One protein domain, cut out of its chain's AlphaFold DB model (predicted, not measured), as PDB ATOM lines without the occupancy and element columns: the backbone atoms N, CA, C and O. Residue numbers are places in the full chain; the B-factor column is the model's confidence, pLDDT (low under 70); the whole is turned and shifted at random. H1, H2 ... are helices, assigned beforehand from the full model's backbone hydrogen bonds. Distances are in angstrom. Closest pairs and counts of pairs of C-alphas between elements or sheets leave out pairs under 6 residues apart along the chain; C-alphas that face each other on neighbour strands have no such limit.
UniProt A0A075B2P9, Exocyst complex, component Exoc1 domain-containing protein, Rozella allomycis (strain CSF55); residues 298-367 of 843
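This is residues 298 to 367 of the 843 residues of the protein "Exocyst complex, component Exoc1 domain-containing protein" of Rozella allomycis (strain CSF55) (UniProt A0A075B2P9). One long helix, H4, makes the length of a rod, and H2 runs back beside part of it the opposite way, with short H1 packed on both of them at one side. Between H2 and H4 the chain turns round at one end of the rod through a loop that holds tiny H3. You are looking at 70 printed residues with four named helices, in the order H1, H2, H3, H4, and no named strand; the class is all helix. The whole is loose, with a radius of gyration of the C-alphas of 14.1 A, and it spans 45 by 19 by 18 A.

Find C-alpha 339 at (344.405, 303.526, 217.803); from there H4, residues 339 to 367, runs 41.3 A to C-alpha 367 at (313.962, 317.363, 193.496). Next look at H2, residues 310 to 327, which covers 25.5 A from its first to its last C-alpha. H1 is residues 298 to 304 and begins at C-alpha 298, at (321.787, 304.045, 216.356). H3 is just residues 333 to 336.

Start at H4 and look across to H2: they touch, with the C-alphas of Leu 327 and Met 345 closest at 7.0 A. H2 touches H4 with residues 323 to 327 alone, and H4 touches H2 with residues 345 to 352 alone. The two run opposite ways at a shallow tilt of 33 degrees, only just short of steep. H1 touches H4 at residues 351 to 355 alone, the closest C-alphas being those of Leu 302 and Phe 355, 6.2 A apart. They run the same way at 37 degrees, only just a steep tilt. H1 also touches H2, at residues 316 to 320 alone; here the closest C-alphas are those of Ile 298 and Thr 319, 5.9 A apart, and the helices run opposite ways at a steep tilt of 48 degrees. Over these three pairs the helix packing is mostly crossed, with lines at larger angles to each other, but only just. H3 is close to H4 but not clearly touching it, with the C-alphas of Gln 336 and Thr 342 closest at 6.9 A, and it is apart from H1 and H2. Along the backbone, H1, H2 and H4 have every O i to N i+4 pair within hydrogen-bond range; H3 is too short for such a pair, and its 1 pair of O i and N i+3 is not within range.

The two C-alphas farthest apart are those of Gly 334 and Ile 367, at 45.8 A. The printed part has no cut, and its three links, H1 to H2, H2 to H3 and H3 to H4, are tight. The mean pLDDT of the printed part is 82.4; look for values under 70 at residues 333 to 334 and residue 336.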
ATOM      1  N   ILE A 298     321.799 302.699 216.957       77.81
ATOM      2  CA  ILE A 298     321.787 304.045 216.356       77.81
ATOM      3  C   ILE A 298     322.453 304.016 214.973       77.81
ATOM      4  O   ILE A 298     321.983 304.666 214.040       77.81
ATOM      5  N   LEU A 299     323.520 303.224 214.813       77.06
ATOM      6  CA  LEU A 299     324.201 303.042 213.527       77.06
ATOM      7  C   LEU A 299     323.298 302.305 212.523       77.06
ATOM      8  O   LEU A 299     323.149 302.740 211.381       77.06
ATOM      9  N   THR A 300     322.625 301.242 212.967       80.06
ATOM     10  CA  THR A 300     321.696 300.479 212.118       80.06
ATOM     11  C   THR A 300     320.415 301.253 211.780       80.06
ATOM     12  O   THR A 300     319.908 301.084 210.667       80.06
ATOM     13  N   SER A 301     319.939 302.162 212.646       81.69
ATOM     14  CA  SER A 301     318.905 303.161 212.301       81.69
ATOM     15  C   SER A 301     319.356 304.048 211.131       81.69
ATOM     16  O   SER A 301     318.684 304.082 210.099       81.69
ATOM     17  N   LEU A 302     320.532 304.683 211.214       80.12
ATOM     18  CA  LEU A 302     321.058 305.555 210.149       80.12
ATOM     19  C   LEU A 302     321.163 304.839 208.788       80.12
ATOM     20  O   LEU A 302     320.809 305.404 207.744       80.12
ATOM     21  N   GLU A 303     321.600 303.579 208.789       81.25
ATOM     22  CA  GLU A 303     321.717 302.755 207.581       81.25
ATOM     23  C   GLU A 303     320.358 302.340 206.986       81.25
ATOM     24  O   GLU A 303     320.188 302.385 205.765       81.25
ATOM     25  N   ASN A 304     319.378 301.959 207.817       80.50
ATOM     26  CA  ASN A 304     318.179 301.240 207.359       80.50
ATOM     27  C   ASN A 304     316.869 302.044 207.445       80.50
ATOM     28  O   ASN A 304     315.966 301.826 206.635       80.50
ATOM     29  N   GLU A 305     316.743 302.995 208.368       82.06
ATOM     30  CA  GLU A 305     315.472 303.660 208.687       82.06
ATOM     31  C   GLU A 305     314.968 304.567 207.552       82.06
ATOM     32  O   GLU A 305     315.761 305.142 206.803       82.06
ATOM     33  N   SER A 306     313.649 304.653 207.353       79.19
ATOM     34  CA  SER A 306     313.085 305.253 206.138       79.19
ATOM     35  C   SER A 306     313.126 306.782 206.140       79.19
ATOM     36  O   SER A 306     312.449 307.441 206.927       79.19
ATOM     37  N   LEU A 307     313.828 307.336 205.149       79.62
ATOM     38  CA  LEU A 307     313.831 308.765 204.820       79.62
ATOM     39  C   LEU A 307     312.509 309.259 204.199       79.62
ATOM     40  O   LEU A 307     312.378 310.449 203.954       79.62
ATOM     41  N   GLU A 308     311.541 308.380 203.918       77.00
ATOM     42  CA  GLU A 308     310.286 308.729 203.221       77.00
ATOM     43  C   GLU A 308     309.058 308.742 204.153       77.00
ATOM     44  O   GLU A 308     307.947 309.050 203.723       77.00
ATOM     45  N   THR A 309     309.246 308.430 205.440       82.06
ATOM     46  CA  THR A 309     308.192 308.442 206.467       82.06
ATOM     47  C   THR A 309     308.479 309.481 207.542       82.06
ATOM     48  O   THR A 309     309.588 309.514 208.065       82.06
ATOM     49  N   ASP A 310     307.470 310.253 207.949       78.62
ATOM     50  CA  ASP A 310     307.643 311.350 208.918       78.62
ATOM     51  C   ASP A 310     308.213 310.886 210.272       78.62
ATOM     52  O   ASP A 310     309.047 311.578 210.849       78.62
ATOM     53  N   GLN A 311     307.844 309.690 210.749       78.88
ATOM     54  CA  GLN A 311     308.436 309.117 211.965       78.88
ATOM     55  C   GLN A 311     309.907 308.720 211.770       78.88
ATOM     56  O   GLN A 311     310.723 308.981 212.645       78.88
ATOM     57  N   GLY A 312     310.255 308.132 210.621       82.06
ATOM     58  CA  GLY A 312     311.644 307.787 210.301       82.06
ATOM     59  C   GLY A 312     312.528 309.028 210.161       82.06
ATOM     60  O   GLY A 312     313.658 309.025 210.635       82.06
ATOM     61  N   ILE A 313     311.996 310.127 209.612       83.25
ATOM     62  CA  ILE A 313     312.682 311.428 209.585       83.25
ATOM     63  C   ILE A 313     312.936 311.938 211.012       83.25
ATOM     64  O   ILE A 313     314.063 312.319 211.307       83.25
ATOM     65  N   LEU A 314     311.942 311.896 211.912       83.06
ATOM     66  CA  LEU A 314     312.115 312.317 213.313       83.06
ATOM     67  C   LEU A 314     313.146 311.459 214.065       83.06
ATOM     68  O   LEU A 314     314.008 312.005 214.750       83.06
ATOM     69  N   ASN A 315     313.094 310.134 213.902       83.88
ATOM     70  CA  ASN A 315     314.056 309.212 214.512       83.88
ATOM     71  C   ASN A 315     315.481 309.479 213.988       83.88
ATOM     72  O   ASN A 315     316.429 309.554 214.768       83.88
ATOM     73  N   LEU A 316     315.628 309.713 212.678       85.62
ATOM     74  CA  LEU A 316     316.901 310.087 212.056       85.62
ATOM     75  C   LEU A 316     317.399 311.470 212.507       85.62
ATOM     76  O   LEU A 316     318.604 311.675 212.614       85.62
ATOM     77  N   GLU A 317     316.519 312.426 212.804       82.75
ATOM     78  CA  GLU A 317     316.910 313.721 213.377       82.75
ATOM     79  C   GLU A 317     317.460 313.583 214.809       82.75
ATOM     80  O   GLU A 317     318.381 314.312 215.171       82.75
ATOM     81  N   GLU A 318     316.967 312.632 215.608       81.38
ATOM     82  CA  GLU A 318     317.504 312.350 216.948       81.38
ATOM     83  C   GLU A 318     318.843 311.589 216.884       81.38
ATOM     84  O   GLU A 318     319.827 312.009 217.503       81.38
ATOM     85  N   THR A 319     318.943 310.530 216.071       84.31
ATOM     86  CA  THR A 319     320.191 309.751 215.923       84.31
ATOM     87  C   THR A 319     321.326 310.561 215.292       84.31
ATOM     88  O   THR A 319     322.483 310.439 215.709       84.31
ATOM     89  N   THR A 320     321.021 311.452 214.341       83.00
ATOM     90  CA  THR A 320     322.026 312.346 213.743       83.00
ATOM     91  C   THR A 320     322.555 313.402 214.718       83.00
ATOM     92  O   THR A 320     323.730 313.760 214.611       83.00
ATOM     93  N   ILE A 321     321.766 313.862 215.700       82.06
ATOM     94  CA  ILE A 321     322.259 314.748 216.774       82.06
ATOM     95  C   ILE A 321     323.302 314.022 217.630       82.06
ATOM     96  O   ILE A 321     324.392 314.562 217.818       82.06
ATOM     97  N   VAL A 322     323.018 312.791 218.074       83.81
ATOM     98  CA  VAL A 322     323.972 311.983 218.860       83.81
ATOM     99  C   VAL A 322     325.280 311.794 218.086       83.81
ATOM    100  O   VAL A 322     326.348 312.109 218.606       83.81
ATOM    101  N   LEU A 323     325.194 311.381 216.816       84.31
ATOM    102  CA  LEU A 323     326.360 311.196 215.947       84.31
ATOM    103  C   LEU A 323     327.157 312.497 215.737       84.31
ATOM    104  O   LEU A 323     328.390 312.482 215.785       84.31
ATOM    105  N   ARG A 324     326.476 313.632 215.520       83.06
ATOM    106  CA  ARG A 324     327.118 314.951 215.374       83.06
ATOM    107  C   ARG A 324     327.884 315.329 216.636       83.06
ATOM    108  O   ARG A 324     329.020 315.790 216.549       83.06
ATOM    109  N   ASP A 325     327.261 315.148 217.793       82.75
ATOM    110  CA  ASP A 325     327.820 315.600 219.060       82.75
ATOM    111  C   ASP A 325     329.019 314.734 219.458       82.75
ATOM    112  O   ASP A 325     330.049 315.293 219.836       82.75
ATOM    113  N   THR A 326     328.975 313.413 219.229       82.00
ATOM    114  CA  THR A 326     330.150 312.536 219.386       82.00
ATOM    115  C   THR A 326     331.282 312.882 218.418       82.00
ATOM    116  O   THR A 326     332.426 313.000 218.854       82.00
ATOM    117  N   LEU A 327     330.993 313.120 217.129       81.44
ATOM    118  CA  LEU A 327     332.014 313.485 216.131       81.44
ATOM    119  C   LEU A 327     332.705 314.822 216.453       81.44
ATOM    120  O   LEU A 327     333.871 315.005 216.102       81.44
ATOM    121  N   ASN A 328     332.007 315.721 217.152       81.94
ATOM    122  CA  ASN A 328     332.526 317.004 217.620       81.94
ATOM    123  C   ASN A 328     333.190 316.949 219.014       81.94
ATOM    124  O   ASN A 328     333.697 317.975 219.474       81.94
ATOM    125  N   THR A 329     333.229 315.797 219.704       80.44
ATOM    126  CA  THR A 329     333.921 315.706 221.003       80.44
ATOM    127  C   THR A 329     335.440 315.846 220.850       80.44
ATOM    128  O   THR A 329     336.113 315.081 220.161       80.44
ATOM    129  N   THR A 330     336.014 316.834 221.539       71.69
ATOM    130  CA  THR A 330     337.465 317.043 221.588       71.69
ATOM    131  C   THR A 330     338.076 316.282 222.763       71.69
ATOM    132  O   THR A 330     338.037 316.748 223.905       71.69
ATOM    133  N   PHE A 331     338.660 315.117 222.492       76.50
ATOM    134  CA  PHE A 331     339.445 314.372 223.478       76.50
ATOM    135  C   PHE A 331     340.788 315.061 223.776       76.50
ATOM    136  O   PHE A 331     341.316 315.813 222.955       76.50
ATOM    137  N   ALA A 332     341.376 314.791 224.947       74.75
ATOM    138  CA  ALA A 332     342.722 315.268 225.266       74.75
ATOM    139  C   ALA A 332     343.759 314.669 224.296       74.75
ATOM    140  O   ALA A 332     343.621 313.523 223.869       74.75
ATOM    141  N   SER A 333     344.828 315.408 223.985       66.06
ATOM    142  CA  SER A 333     345.783 315.060 222.915       66.06
ATOM    143  C   SER A 333     346.404 313.658 223.032       66.06
ATOM    144  O   SER A 333     346.595 312.994 222.017       66.06
ATOM    145  N   GLY A 334     346.666 313.174 224.251       69.50
ATOM    146  CA  GLY A 334     347.156 311.809 224.487       69.50
ATOM    147  C   GLY A 334     346.105 310.707 224.281       69.50
ATOM    148  O   GLY A 334     346.461 309.596 223.906       69.50
ATOM    149  N   LEU A 335     344.818 311.011 224.481       70.25
ATOM    150  CA  LEU A 335     343.704 310.080 224.245       70.25
ATOM    151  C   LEU A 335     343.304 310.048 222.765       70.25
ATOM    152  O   LEU A 335     342.975 308.992 222.237       70.25
ATOM    153  N   GLN A 336     343.379 311.190 222.076       68.81
ATOM    154  CA  GLN A 336     343.049 311.300 220.652       68.81
ATOM    155  C   GLN A 336     344.010 310.502 219.746       68.81
ATOM    156  O   GLN A 336     343.638 310.138 218.635       68.81
ATOM    157  N   GLY A 337     345.228 310.210 220.220       71.31
ATOM    158  CA  GLY A 337     346.216 309.374 219.526       71.31
ATOM    159  C   GLY A 337     346.084 307.861 219.756       71.31
ATOM    160  O   GLY A 337     346.907 307.105 219.243       71.31
ATOM    161  N   LEU A 338     345.099 307.393 220.533       81.06
ATOM    162  CA  LEU A 338     344.866 305.961 220.749       81.06
ATOM    163  C   LEU A 338     344.241 305.315 219.505       81.06
ATOM    164  O   LEU A 338     343.191 305.754 219.037       81.06
ATOM    165  N   ALA A 339     344.831 304.214 219.026       80.38
ATOM    166  CA  ALA A 339     344.405 303.526 217.803       80.38
ATOM    167  C   ALA A 339     342.899 303.187 217.784       80.38
ATOM    168  O   ALA A 339     342.206 303.535 216.830       80.38
ATOM    169  N   ALA A 340     342.368 302.614 218.870       79.94
ATOM    170  CA  ALA A 340     340.946 302.273 218.994       79.94
ATOM    171  C   ALA A 340     340.008 303.500 218.934       79.94
ATOM    172  O   ALA A 340     338.870 303.399 218.481       79.94
ATOM    173  N   VAL A 341     340.488 304.673 219.363       79.69
ATOM    174  CA  VAL A 341     339.734 305.936 219.324       79.69
ATOM    175  C   VAL A 341     339.718 306.477 217.900       79.69
ATOM    176  O   VAL A 341     338.658 306.846 217.400       79.69
ATOM    177  N   THR A 342     340.865 306.457 217.213       80.56
ATOM    178  CA  THR A 342     340.931 306.817 215.791       80.56
ATOM    179  C   THR A 342     340.108 305.867 214.918       80.56
ATOM    180  O   THR A 342     339.410 306.331 214.025       80.56
ATOM    181  N   GLU A 343     340.111 304.567 215.214       83.69
ATOM    182  CA  GLU A 343     339.355 303.545 214.485       83.69
ATOM    183  C   GLU A 343     337.840 303.705 214.678       83.69
ATOM    184  O   GLU A 343     337.111 303.826 213.694       83.69
ATOM    185  N   ARG A 344     337.346 303.800 215.924       82.62
ATOM    186  CA  ARG A 344     335.905 303.974 216.187       82.62
ATOM    187  C   ARG A 344     335.385 305.323 215.659       82.62
ATOM    188  O   ARG A 344     334.283 305.364 215.120       82.62
ATOM    189  N   MET A 345     336.185 306.394 215.707       82.44
ATOM    190  CA  MET A 345     335.826 307.683 215.088       82.44
ATOM    191  C   MET A 345     335.823 307.629 213.549       82.44
ATOM    192  O   MET A 345     334.978 308.275 212.930       82.44
ATOM    193  N   GLU A 346     336.710 306.857 212.914       84.44
ATOM    194  CA  GLU A 346     336.710 306.687 211.452       84.44
ATOM    195  C   GLU A 346     335.563 305.779 210.973       84.44
ATOM    196  O   GLU A 346     334.974 306.032 209.920       84.44
ATOM    197  N   LEU A 347     335.149 304.795 211.783       85.75
ATOM    198  CA  LEU A 347     333.899 304.053 211.577       85.75
ATOM    199  C   LEU A 347     332.685 304.996 211.625       85.75
ATOM    200  O   LEU A 347     331.895 305.012 210.684       85.75
ATOM    201  N   TYR A 348     332.573 305.852 212.646       85.88
ATOM    202  CA  TYR A 348     331.481 306.831 212.736       85.88
ATOM    203  C   TYR A 348     331.483 307.841 211.579       85.88
ATOM    204  O   TYR A 348     330.416 308.173 211.061       85.88
ATOM    205  N   ARG A 349     332.656 308.293 211.113       86.25
ATOM    206  CA  ARG A 349     332.783 309.104 209.883       86.25
ATOM    207  C   ARG A 349     332.335 308.342 208.641       86.25
ATOM    208  O   ARG A 349     331.689 308.925 207.776       86.25
ATOM    209  N   THR A 350     332.637 307.048 208.560       88.25
ATOM    210  CA  THR A 350     332.217 306.188 207.447       88.25
ATOM    211  C   THR A 350     330.694 306.036 207.420       88.25
ATOM    212  O   THR A 350     330.090 306.275 206.374       88.25
ATOM    213  N   SER A 351     330.051 305.746 208.557       85.50
ATOM    214  CA  SER A 351     328.583 305.705 208.670       85.50
ATOM    215  C   SER A 351     327.949 307.077 208.397       85.50
ATOM    216  O   SER A 351     326.963 307.161 207.665       85.50
ATOM    217  N   ALA A 352     328.548 308.171 208.886       87.44
ATOM    218  CA  ALA A 352     328.111 309.535 208.573       87.44
ATOM    219  C   ALA A 352     328.182 309.830 207.063       87.44
ATOM    220  O   ALA A 352     327.234 310.367 206.490       87.44
ATOM    221  N   PHE A 353     329.265 309.433 206.391       88.31
ATOM    222  CA  PHE A 353     329.419 309.596 204.947       88.31
ATOM    223  C   PHE A 353     328.397 308.751 204.170       88.31
ATOM    224  O   PHE A 353     327.754 309.268 203.252       88.31
ATOM    225  N   GLN A 354     328.171 307.492 204.559       88.25
ATOM    226  CA  GLN A 354     327.138 306.636 203.964       88.25
ATOM    227  C   GLN A 354     325.736 307.245 204.119       88.25
ATOM    228  O   GLN A 354     325.020 307.376 203.122       88.25
ATOM    229  N   PHE A 355     325.375 307.715 205.317       89.81
ATOM    230  CA  PHE A 355     324.112 308.416 205.552       89.81
ATOM    231  C   PHE A 355     324.013 309.731 204.758       89.81
ATOM    232  O   PHE A 355     322.972 310.005 204.163       89.81
ATOM    233  N   SER A 356     325.096 310.511 204.652       90.56
ATOM    234  CA  SER A 356     325.120 311.755 203.863       90.56
ATOM    235  C   SER A 356     324.827 311.509 202.377       90.56
ATOM    236  O   SER A 356     324.072 312.264 201.761       90.56
ATOM    237  N   ASN A 357     325.343 310.407 201.818       90.06
ATOM    238  CA  ASN A 357     325.051 309.971 200.453       90.06
ATOM    239  C   ASN A 357     323.587 309.520 200.320       90.06
ATOM    240  O   ASN A 357     322.894 309.938 199.394       90.06
ATOM    241  N   ARG A 358     323.096 308.718 201.275       89.44
ATOM    242  CA  ARG A 358     321.716 308.205 201.333       89.44
ATOM    243  C   ARG A 358     320.681 309.339 201.395       89.44
ATOM    244  O   ARG A 358     319.696 309.319 200.655       89.44
ATOM    245  N   LEU A 359     320.941 310.356 202.219       89.50
ATOM    246  CA  LEU A 359     320.156 311.588 202.324       89.50
ATOM    247  C   LEU A 359     320.218 312.406 201.024       89.50
ATOM    248  O   LEU A 359     319.175 312.808 200.509       89.50
ATOM    249  N   PHE A 360     321.415 312.609 200.464       90.06
ATOM    250  CA  PHE A 360     321.602 313.338 199.206       90.06
ATOM    251  C   PHE A 360     320.842 312.689 198.040       90.06
ATOM    252  O   PHE A 360     320.094 313.377 197.348       90.06
ATOM    253  N   ASP A 361     320.961 311.373 197.839       90.12
ATOM    254  CA  ASP A 361     320.251 310.678 196.760       90.12
ATOM    255  C   ASP A 361     318.730 310.606 197.005       90.12
ATOM    256  O   ASP A 361     317.953 310.632 196.048       90.12
ATOM    257  N   CYS A 362     318.265 310.602 198.262       89.94
ATOM    258  CA  CYS A 362     316.842 310.764 198.575       89.94
ATOM    259  C   CYS A 362     316.323 312.160 198.184       89.94
ATOM    260  O   CYS A 362     315.327 312.263 197.460       89.94
ATOM    261  N   LEU A 363     317.016 313.229 198.587       89.12
ATOM    262  CA  LEU A 363     316.660 314.609 198.239       89.12
ATOM    263  C   LEU A 363     316.734 314.849 196.724       89.12
ATOM    264  O   LEU A 363     315.843 315.470 196.155       89.12
ATOM    265  N   LYS A 364     317.734 314.283 196.046       90.62
ATOM    266  CA  LYS A 364     317.907 314.324 194.586       90.62
ATOM    267  C   LYS A 364     316.778 313.629 193.825       90.62
ATOM    268  O   LYS A 364     316.314 314.176 192.824       90.62
ATOM    269  N   ARG A 365     316.292 312.471 194.300       89.94
ATOM    270  CA  ARG A 365     315.067 311.847 193.763       89.94
ATOM    271  C   ARG A 365     313.866 312.776 193.933       89.94
ATOM    272  O   ARG A 365     313.160 313.019 192.960       89.94
ATOM    273  N   HIS A 366     313.679 313.344 195.127       86.81
ATOM    274  CA  HIS A 366     312.577 314.269 195.402       86.81
ATOM    275  C   HIS A 366     312.622 315.525 194.516       86.81
ATOM    276  O   HIS A 366     311.611 315.837 193.894       86.81
ATOM    277  N   ILE A 367     313.772 316.203 194.391       87.69
ATOM    278  CA  ILE A 367     313.962 317.363 193.496       87.69
ATOM    279  C   ILE A 367     313.507 317.014 192.073       87.69
ATOM    280  O   ILE A 367     312.656 317.709 191.518       87.69
TER     281      ILE A 367